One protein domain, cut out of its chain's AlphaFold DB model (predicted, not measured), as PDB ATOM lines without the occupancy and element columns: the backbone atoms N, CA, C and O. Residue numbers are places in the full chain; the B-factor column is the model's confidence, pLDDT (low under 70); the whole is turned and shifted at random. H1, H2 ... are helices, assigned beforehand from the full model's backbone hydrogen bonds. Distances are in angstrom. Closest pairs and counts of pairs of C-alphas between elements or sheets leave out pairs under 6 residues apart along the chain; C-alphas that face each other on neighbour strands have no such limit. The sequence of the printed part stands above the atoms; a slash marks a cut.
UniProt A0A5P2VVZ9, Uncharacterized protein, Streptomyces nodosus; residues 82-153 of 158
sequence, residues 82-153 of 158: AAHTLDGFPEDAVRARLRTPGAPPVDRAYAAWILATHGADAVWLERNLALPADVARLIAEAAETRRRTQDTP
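Overview. This is residues 82 to 153 of the 158 residues of an uncharacterized protein of Streptomyces nodosus (UniProt A0A5P2VVZ9). A long helix, H5, makes the longest axis of a small helical domain, and H2, H3 and H4 pack around it; H3 and H4 form a hairpin. The short H1 packs on H3, and residues 148 to 153 stick out beyond the body. The printed part has 72 residues with five named helices, H1 to H5 in chain order, and no named strand: all helix. It is compact, with a radius of gyration of the C-alphas of 11.7 A, and spans 42 by 22 by 19 A.

Along the chain. H1, residues 83 to 86, begins at C-alpha 83 (32.991, -21.461, -16.709) and is 5.8 A long. H2, residues 91 to 97, measures 10.1 A. H3, residues 106 to 117, measures 16.9 A, and H4, residues 122 to 129, 10.2 A. H5, residues 133 to 151, runs 26.7 A to C-alpha 151 (28.335, -34.765, -1.084).

Arrangement. H3 and H5 are the hubs, touching three helices each. H1 touches residues 110 to 114 of H3 alone, the closest C-alphas being those of Thr 85 and Ile 114 at 6.9 A. H2 touches residues 135 to 139 of H5 alone, at a shallow tilt of 22 degrees, opposite ways; the closest C-alphas, of Val 94 and Val 135, are 6.4 A apart. H3 touches H5 at a steep tilt of 41 degrees, the same way, with the C-alphas of Thr 117 and Ala 143 closest at 5.0 A. H1 and H5 are apart. In H2, H3, H4 and H5 every O i to N i+4 pair is within hydrogen-bond range; H1 is too short for one.

Size, cuts and confidence. The farthest C-alphas, of Pro 101 and Pro 153, are 42.4 A apart. The printed part has no cut and no long link. pLDDT is under 70 at residues 82 to 84, 101 to 102 and 153.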
ATOM      1  N   ALA A  82      37.551 -22.242 -15.088       64.19
ATOM      2  CA  ALA A  82      36.631 -22.630 -16.152       64.19
ATOM      3  C   ALA A  82      35.203 -22.146 -15.848       64.19
ATOM      4  O   ALA A  82      34.820 -22.045 -14.690       64.19
ATOM      5  N   ALA A  83      34.379 -21.919 -16.877       65.19
ATOM      6  CA  ALA A  83      32.991 -21.461 -16.709       65.19
ATOM      7  C   ALA A  83      32.171 -22.334 -15.731       65.19
ATOM      8  O   ALA A  83      31.366 -21.814 -14.965       65.19
ATOM      9  N   HIS A  84      32.463 -23.638 -15.685       68.00
ATOM     10  CA  HIS A  84      31.878 -24.599 -14.746       68.00
ATOM     11  C   HIS A  84      32.094 -24.247 -13.255       68.00
ATOM     12  O   HIS A  84      31.293 -24.618 -12.394       68.00
ATOM     13  N   THR A  85      33.152 -23.517 -12.891       71.00
ATOM     14  CA  THR A  85      33.387 -23.171 -11.476       71.00
ATOM     15  C   THR A  85      32.362 -22.180 -10.946       71.00
ATOM     16  O   THR A  85      32.036 -22.209  -9.755       71.00
ATOM     17  N   LEU A  86      31.762 -21.391 -11.838       79.62
ATOM     18  CA  LEU A  86      30.658 -20.489 -11.532       79.62
ATOM     19  C   LEU A  86      29.286 -21.180 -11.537       79.62
ATOM     20  O   LEU A  86      28.297 -20.526 -11.216       79.62
ATOM     21  N   ASP A  87      29.195 -22.484 -11.824       80.38
ATOM     22  CA  ASP A  87      27.910 -23.190 -11.778       80.38
ATOM     23  C   ASP A  87      27.277 -23.091 -10.385       80.38
ATOM     24  O   ASP A  87      27.901 -23.399  -9.369       80.38
ATOM     25  N   GLY A  88      26.019 -22.655 -10.327       81.12
ATOM     26  CA  GLY A  88      25.300 -22.449  -9.068       81.12
ATOM     27  C   GLY A  88      25.696 -21.181  -8.305       81.12
ATOM     28  O   GLY A  88      25.229 -20.993  -7.181       81.12
ATOM     29  N   PHE A  89      26.522 -20.305  -8.888       86.38
ATOM     30  CA  PHE A  89      26.768 -18.977  -8.334       86.38
ATOM     31  C   PHE A  89      25.449 -18.185  -8.277       86.38
ATOM     32  O   PHE A  89      24.755 -18.086  -9.292       86.38
ATOM     33  N   PRO A  90      25.081 -17.592  -7.124       84.00
ATOM     34  CA  PRO A  90      23.832 -16.845  -6.970       84.00
ATOM     35  C   PRO A  90      23.918 -15.444  -7.606       84.00
ATOM     36  O   PRO A  90      23.810 -14.425  -6.919       84.00
ATOM     37  N   GLU A  91      24.120 -15.388  -8.922       86.00
ATOM     38  CA  GLU A  91      24.428 -14.162  -9.661       86.00
ATOM     39  C   GLU A  91      23.359 -13.080  -9.480       86.00
ATOM     40  O   GLU A  91      23.687 -11.946  -9.129       86.00
ATOM     41  N   ASP A  92      22.081 -13.419  -9.654       83.38
ATOM     42  CA  ASP A  92      20.988 -12.447  -9.557       83.38
ATOM     43  C   ASP A  92      20.843 -11.866  -8.145       83.38
ATOM     44  O   ASP A  92      20.642 -10.658  -7.977       83.38
ATOM     45  N   ALA A  93      21.005 -12.704  -7.118       84.56
ATOM     46  CA  ALA A  93      20.904 -12.281  -5.727       84.56
ATOM     47  C   ALA A  93      22.097 -11.403  -5.318       84.56
ATOM     48  O   ALA A  93      21.915 -10.379  -4.657       84.56
ATOM     49  N   VAL A  94      23.308 -11.749  -5.767       84.75
ATOM     50  CA  VAL A  94      24.506 -10.925  -5.568       84.75
ATOM     51  C   VAL A  94      24.364  -9.597  -6.309       84.75
ATOM     52  O   VAL A  94      24.555  -8.537  -5.715       84.75
ATOM     53  N   ARG A  95      23.953  -9.616  -7.582       83.62
ATOM     54  CA  ARG A  95      23.776  -8.411  -8.404       83.62
ATOM     55  C   ARG A  95      22.749  -7.458  -7.800       83.62
ATOM     56  O   ARG A  95      22.971  -6.252  -7.816       83.62
ATOM     57  N   ALA A  96      21.663  -7.972  -7.224       84.56
ATOM     58  CA  ALA A  96      20.680  -7.153  -6.518       84.56
ATOM     59  C   ALA A  96      21.296  -6.392  -5.327       84.56
ATOM     60  O   ALA A  96      20.974  -5.223  -5.121       84.56
ATOM     61  N   ARG A  97      22.217  -7.018  -4.581       81.69
ATOM     62  CA  ARG A  97      22.919  -6.392  -3.442       81.69
ATOM     63  C   ARG A  97      24.030  -5.434  -3.869       81.69
ATOM     64  O   ARG A  97      24.252  -4.416  -3.213       81.69
ATOM     65  N   LEU A  98      24.668  -5.706  -5.007       81.81
ATOM     66  CA  LEU A  98      25.719  -4.867  -5.588       81.81
ATOM     67  C   LEU A  98      25.193  -3.643  -6.364       81.81
ATOM     68  O   LEU A  98      25.985  -2.868  -6.889       81.81
ATOM     69  N   ARG A  99      23.875  -3.415  -6.426       80.12
ATOM     70  CA  ARG A  99      23.300  -2.176  -6.994       80.12
ATOM     71  C   ARG A  99      23.424  -0.962  -6.067       80.12
ATOM     72  O   ARG A  99      23.115   0.154  -6.479       80.12
ATOM     73  N   THR A 100      23.869  -1.165  -4.830       76.06
ATOM     74  CA  THR A 100      24.062  -0.091  -3.851       76.06
ATOM     75  C   THR A 100      25.300   0.746  -4.208       76.06
ATOM     76  O   THR A 100      26.337   0.175  -4.556       76.06
ATOM     77  N   PRO A 101      25.255   2.089  -4.112       69.06
ATOM     78  CA  PRO A 101      26.448   2.916  -4.276       69.06
ATOM     79  C   PRO A 101      27.546   2.490  -3.287       69.06
ATOM     80  O   PRO A 101      27.302   2.379  -2.089       69.06
ATOM     81  N   GLY A 102      28.752   2.228  -3.803       69.19
ATOM     82  CA  GLY A 102      29.879   1.690  -3.024       69.19
ATOM     83  C   GLY A 102      29.999   0.161  -3.031       69.19
ATOM     84  O   GLY A 102      30.809  -0.389  -2.287       69.19
ATOM     85  N   ALA A 103      29.219  -0.532  -3.861       74.56
ATOM     86  CA  ALA A 103      29.318  -1.974  -4.014       74.56
ATOM     87  C   ALA A 103      30.703  -2.428  -4.526       74.56
ATOM     88  O   ALA A 103      31.294  -1.776  -5.393       74.56
ATOM     89  N   PRO A 104      31.226  -3.559  -4.019       76.75
ATOM     90  CA  PRO A 104      32.467  -4.135  -4.519       76.75
ATOM     91  C   PRO A 104      32.331  -4.572  -5.989       76.75
ATOM     92  O   PRO A 104      31.244  -4.961  -6.423       76.75
ATOM     93  N   PRO A 105      33.435  -4.543  -6.760       81.12
ATOM     94  CA  PRO A 105      33.434  -4.973  -8.154       81.12
ATOM     95  C   PRO A 105      33.033  -6.446  -8.282       81.12
ATOM     96  O   PRO A 105      33.361  -7.266  -7.420       81.12
ATOM     97  N   VAL A 106      32.361  -6.782  -9.386       82.50
ATOM     98  CA  VAL A 106      31.834  -8.132  -9.653       82.50
ATOM     99  C   VAL A 106      32.923  -9.210  -9.601       82.50
ATOM    100  O   VAL A 106      32.694 -10.287  -9.057       82.50
ATOM    101  N   ASP A 107      34.145  -8.880 -10.023       82.12
ATOM    102  CA  ASP A 107      35.303  -9.782  -9.979       82.12
ATOM    103  C   ASP A 107      35.607 -10.282  -8.560       82.12
ATOM    104  O   ASP A 107      36.014 -11.429  -8.367       82.12
ATOM    105  N   ARG A 108      35.359  -9.454  -7.536       86.00
ATOM    106  CA  ARG A 108      35.527  -9.870  -6.136       86.00
ATOM    107  C   ARG A 108      34.442 -10.836  -5.695       86.00
ATOM    108  O   ARG A 108      34.737 -11.713  -4.892       86.00
ATOM    109  N   ALA A 109      33.220 -10.702  -6.205       87.56
ATOM    110  CA  ALA A 109      32.155 -11.657  -5.920       87.56
ATOM    111  C   ALA A 109      32.434 -13.019  -6.577       87.56
ATOM    112  O   ALA A 109      32.212 -14.050  -5.946       87.56
ATOM    113  N   TYR A 110      33.012 -13.035  -7.784       86.06
ATOM    114  CA  TYR A 110      33.470 -14.274  -8.419       86.06
ATOM    115  C   TYR A 110      34.626 -14.926  -7.662       86.06
ATOM    116  O   TYR A 110      34.569 -16.117  -7.357       86.06
ATOM    117  N   ALA A 111      35.642 -14.148  -7.276       89.00
ATOM    118  CA  ALA A 111      36.726 -14.657  -6.438       89.00
ATOM    119  C   ALA A 111      36.192 -15.216  -5.107       89.00
ATOM    120  O   ALA A 111      36.630 -16.273  -4.653       89.00
ATOM    121  N   ALA A 112      35.210 -14.539  -4.506       91.31
ATOM    122  CA  ALA A 112      34.568 -14.984  -3.277       91.31
ATOM    123  C   ALA A 112      33.842 -16.309  -3.442       91.31
ATOM    124  O   ALA A 112      33.959 -17.156  -2.566       91.31
ATOM    125  N   TRP A 113      33.125 -16.496  -4.548       90.88
ATOM    126  CA  TRP A 113      32.448 -17.750  -4.851       90.88
ATOM    127  C   TRP A 113      33.428 -18.914  -4.962       90.88
ATOM    128  O   TRP A 113      33.247 -19.917  -4.278       90.88
ATOM    129  N   ILE A 114      34.504 -18.749  -5.737       87.38
ATOM    130  CA  ILE A 114      35.551 -19.771  -5.880       87.38
ATOM    131  C   ILE A 114      36.163 -20.095  -4.508       87.38
ATOM    132  O   ILE A 114      36.307 -21.250  -4.121       87.38
ATOM    133  N   LEU A 115      36.486 -19.079  -3.708       88.75
ATOM    134  CA  LEU A 115      37.063 -19.299  -2.380       88.75
ATOM    135  C   LEU A 115      36.061 -19.961  -1.422       88.75
ATOM    136  O   LEU A 115      36.441 -20.841  -0.647       88.75
ATOM    137  N   ALA A 116      34.786 -19.579  -1.497       92.25
ATOM    138  CA  ALA A 116      33.715 -20.130  -0.680       92.25
ATOM    139  C   ALA A 116      33.469 -21.604  -0.992       92.25
ATOM    140  O   ALA A 116      33.363 -22.390  -0.052       92.25
ATOM    141  N   THR A 117      33.441 -22.013  -2.267       88.56
ATOM    142  CA  THR A 117      33.291 -23.427  -2.661       88.56
ATOM    143  C   THR A 117      34.467 -24.271  -2.162       88.56
ATOM    144  O   THR A 117      34.254 -25.386  -1.684       88.56
ATOM    145  N   HIS A 118      35.672 -23.696  -2.099       84.75
ATOM    146  CA  HIS A 118      36.866 -24.320  -1.511       84.75
ATOM    147  C   HIS A 118      36.981 -24.226   0.025       84.75
ATOM    148  O   HIS A 118      37.997 -24.641   0.596       84.75
ATOM    149  N   GLY A 119      35.951 -23.722   0.712       85.62
ATOM    150  CA  GLY A 119      35.839 -23.775   2.175       85.62
ATOM    151  C   GLY A 119      36.186 -22.485   2.915       85.62
ATOM    152  O   GLY A 119      36.338 -22.525   4.134       85.62
ATOM    153  N   ALA A 120      36.319 -21.352   2.221       87.94
ATOM    154  CA  ALA A 120      36.371 -20.053   2.886       87.94
ATOM    155  C   ALA A 120      35.003 -19.704   3.495       87.94
ATOM    156  O   ALA A 120      33.965 -19.871   2.856       87.94
ATOM    157  N   ASP A 121      35.007 -19.209   4.732       90.94
ATOM    158  CA  ASP A 121      33.798 -18.770   5.431       90.94
ATOM    159  C   ASP A 121      33.496 -17.280   5.193       90.94
ATOM    160  O   ASP A 121      34.332 -16.512   4.713       90.94
ATOM    161  N   ALA A 122      32.279 -16.855   5.546       91.81
ATOM    162  CA  ALA A 122      31.817 -15.483   5.336       91.81
ATOM    163  C   ALA A 122      32.705 -14.426   6.021       91.81
ATOM    164  O   ALA A 122      32.931 -13.358   5.456       91.81
ATOM    165  N   VAL A 123      33.247 -14.725   7.207       92.38
ATOM    166  CA  VAL A 123      34.106 -13.798   7.965       92.38
ATOM    167  C   VAL A 123      35.446 -13.617   7.258       92.38
ATOM    168  O   VAL A 123      35.988 -12.512   7.190       92.38
ATOM    169  N   TRP A 124      35.992 -14.702   6.713       92.75
ATOM    170  CA  TRP A 124      37.201 -14.663   5.913       92.75
ATOM    171  C   TRP A 124      36.978 -13.857   4.630       92.75
ATOM    172  O   TRP A 124      37.811 -13.011   4.301       92.75
ATOM    173  N   LEU A 125      35.851 -14.056   3.940       91.81
ATOM    174  CA  LEU A 125      35.510 -13.337   2.707       91.81
ATOM    175  C   LEU A 125      35.333 -11.832   2.943       91.81
ATOM    176  O   LEU A 125      35.894 -11.028   2.200       91.81
ATOM    177  N   GLU A 126      34.621 -11.443   4.001       91.44
ATOM    178  CA  GLU A 126      34.456 -10.041   4.402       91.44
ATOM    179  C   GLU A 126      35.818  -9.366   4.611       91.44
ATOM    180  O   GLU A 126      36.108  -8.326   4.019       91.44
ATOM    181  N   ARG A 127      36.699  -9.999   5.394       89.88
ATOM    182  CA  ARG A 127      37.998  -9.423   5.766       89.88
ATOM    183  C   ARG A 127      39.002  -9.379   4.618       89.88
ATOM    184  O   ARG A 127      39.750  -8.413   4.517       89.88
ATOM    185  N   ASN A 128      39.056 -10.419   3.787       88.12
ATOM    186  CA  ASN A 128      40.106 -10.562   2.771       88.12
ATOM    187  C   ASN A 128      39.711  -9.977   1.413       88.12
ATOM    188  O   ASN A 128      40.588  -9.583   0.649       88.12
ATOM    189  N   LEU A 129      38.413  -9.899   1.109       87.75
ATOM    190  CA  LEU A 129      37.917  -9.357  -0.160       87.75
ATOM    191  C   LEU A 129      37.203  -8.010   0.012       87.75
ATOM    192  O   LEU A 129      36.745  -7.435  -0.978       87.75
ATOM    193  N   ALA A 130      37.131  -7.490   1.244       87.94
ATOM    194  CA  ALA A 130      36.398  -6.270   1.584       87.94
ATOM    195  C   ALA A 130      34.953  -6.315   1.049       87.94
ATOM    196  O   ALA A 130      34.460  -5.354   0.453       87.94
ATOM    197  N   LEU A 131      34.309  -7.476   1.194       86.56
ATOM    198  CA  LEU A 131      32.922  -7.683   0.792       86.56
ATOM    199  C   LEU A 131      31.985  -7.237   1.914       86.56
ATOM    200  O   LEU A 131      32.270  -7.520   3.077       86.56
ATOM    201  N   PRO A 132      30.838  -6.622   1.587       90.00
ATOM    202  CA  PRO A 132      29.757  -6.430   2.536       90.00
ATOM    203  C   PRO A 132      29.377  -7.750   3.215       90.00
ATOM    204  O   PRO A 132      29.271  -8.793   2.562       90.00
ATOM    205  N   ALA A 133      29.157  -7.707   4.529       90.06
ATOM    206  CA  ALA A 133      28.881  -8.892   5.340       90.06
ATOM    207  C   ALA A 133      27.610  -9.650   4.906       90.06
ATOM    208  O   ALA A 133      27.469 -10.845   5.168       90.06
ATOM    209  N   ASP A 134      26.649  -8.974   4.274       90.19
ATOM    210  CA  ASP A 134      25.462  -9.606   3.700       90.19
ATOM    211  C   ASP A 134      25.795 -10.393   2.424       90.19
ATOM    212  O   ASP A 134      25.382 -11.545   2.301       90.19
ATOM    213  N   VAL A 135      26.606  -9.826   1.527       90.88
ATOM    214  CA  VAL A 135      27.081 -10.501   0.308       90.88
ATOM    215  C   VAL A 135      27.983 -11.687   0.654       90.88
ATOM    216  O   VAL A 135      27.810 -12.772   0.103       90.88
ATOM    217  N   ALA A 136      28.911 -11.516   1.598       92.81
ATOM    218  CA  ALA A 136      29.821 -12.579   2.024       92.81
ATOM    219  C   ALA A 136      29.075 -13.783   2.626       92.81
ATOM    220  O   ALA A 136      29.396 -14.928   2.305       92.81
ATOM    221  N   ARG A 137      28.053 -13.533   3.460       94.12
ATOM    222  CA  ARG A 137      27.195 -14.595   4.013       94.12
ATOM    223  C   ARG A 137      26.396 -15.307   2.934       94.12
ATOM    224  O   ARG A 137      26.427 -16.530   2.891       94.12
ATOM    225  N   LEU A 138      25.758 -14.553   2.039       94.12
ATOM    226  CA  LEU A 138      24.971 -15.116   0.943       94.12
ATOM    227  C   LEU A 138      25.811 -16.058   0.068       94.12
ATOM    228  O   LEU A 138      25.381 -17.167  -0.239       94.12
ATOM    229  N   ILE A 139      27.024 -15.638  -0.294       92.94
ATOM    230  CA  ILE A 139      27.946 -16.448  -1.100       92.94
ATOM    231  C   ILE A 139      28.386 -17.702  -0.332       92.94
ATOM    232  O   ILE A 139      28.378 -18.796  -0.896       92.94
ATOM    233  N   ALA A 140      28.741 -17.568   0.950       93.38
ATOM    234  CA  ALA A 140      29.179 -18.696   1.771       93.38
ATOM    235  C   ALA A 140      28.069 -19.739   1.995       93.38
ATOM    236  O   ALA A 140      28.327 -20.937   1.896       93.38
ATOM    237  N   GLU A 141      26.835 -19.303   2.258       92.88
ATOM    238  CA  GLU A 141      25.674 -20.187   2.438       92.88
ATOM    239  C   GLU A 141      25.301 -20.919   1.145       92.88
ATOM    240  O   GLU A 141      25.040 -22.125   1.164       92.88
ATOM    241  N   ALA A 142      25.324 -20.220   0.007       93.00
ATOM    242  CA  ALA A 142      25.077 -20.831  -1.295       93.00
ATOM    243  C   ALA A 142      26.151 -21.880  -1.638       93.00
ATOM    244  O   ALA A 142      25.822 -22.987  -2.070       93.00
ATOM    245  N   ALA A 143      27.426 -21.576  -1.379       92.00
ATOM    246  CA  ALA A 143      28.527 -22.510  -1.606       92.00
ATOM    247  C   ALA A 143      28.441 -23.746  -0.695       92.00
ATOM    248  O   ALA A 143      28.690 -24.868  -1.133       92.00
ATOM    249  N   GLU A 144      28.056 -23.556   0.566       90.12
ATOM    250  CA  GLU A 144      27.835 -24.647   1.512       90.12
ATOM    251  C   GLU A 144      26.660 -25.540   1.095       90.12
ATOM    252  O   GLU A 144      26.766 -26.764   1.140       90.12
ATOM    253  N   THR A 145      25.562 -24.942   0.633       90.12
ATOM    254  CA  THR A 145      24.411 -25.689   0.107       90.12
ATOM    255  C   THR A 145      24.823 -26.543  -1.090       90.12
ATOM    256  O   THR A 145      24.517 -27.731  -1.123       90.12
ATOM    257  N   ARG A 146      25.598 -25.974  -2.025       86.69
ATOM    258  CA  ARG A 146      26.146 -26.708  -3.176       86.69
ATOM    259  C   ARG A 146      26.985 -27.908  -2.741       86.69
ATOM    260  O   ARG A 146      26.782 -28.995  -3.275       86.69
ATOM    261  N   ARG A 147      27.893 -27.729  -1.776       85.12
ATOM    262  CA  ARG A 147      28.725 -28.829  -1.264       85.12
ATOM    263  C   ARG A 147      27.885 -29.971  -0.717       85.12
ATOM    264  O   ARG A 147      28.119 -31.109  -1.087       85.12
ATOM    265  N   ARG A 148      26.862 -29.674   0.088       86.12
ATOM    266  CA  ARG A 148      25.972 -30.711   0.638       86.12
ATOM    267  C   ARG A 148      25.237 -31.487  -0.450       86.12
ATOM    268  O   ARG A 148      25.077 -32.698  -0.328       86.12
ATOM    269  N   THR A 149      24.805 -30.806  -1.509       85.38
ATOM    270  CA  THR A 149      24.159 -31.463  -2.650       85.38
ATOM    271  C   THR A 149      25.143 -32.338  -3.430       85.38
ATOM    272  O   THR A 149      24.763 -33.415  -3.859       85.38
ATOM    273  N   GLN A 150      26.405 -31.921  -3.577       78.44
ATOM    274  CA  GLN A 150      27.452 -32.723  -4.233       78.44
ATOM    275  C   GLN A 150      27.942 -33.899  -3.374       78.44
ATOM    276  O   GLN A 150      28.286 -34.947  -3.909       78.44
ATOM    277  N   ASP A 151      27.965 -33.728  -2.051       75.75
ATOM    278  CA  ASP A 151      28.335 -34.765  -1.084       75.75
ATOM    279  C   ASP A 151      27.218 -35.792  -0.876       75.75
ATOM    280  O   ASP A 151      27.470 -36.839  -0.283       75.75
ATOM    281  N   THR A 152      25.995 -35.505  -1.342       71.38
ATOM    282  CA  THR A 152      24.927 -36.502  -1.444       71.38
ATOM    283  C   THR A 152      25.294 -37.392  -2.626       71.38
ATOM    284  O   THR A 152      25.100 -36.978  -3.767       71.38
ATOM    285  N   PRO A 153      25.886 -38.578  -2.395       62.25
ATOM    286  CA  PRO A 153      26.299 -39.436  -3.482       62.25
ATOM    287  C   PRO A 153      25.004 -39.919  -4.114       62.25
ATOM    288  O   PRO A 153      24.228 -40.624  -3.462       62.25
TER     289      PRO A 153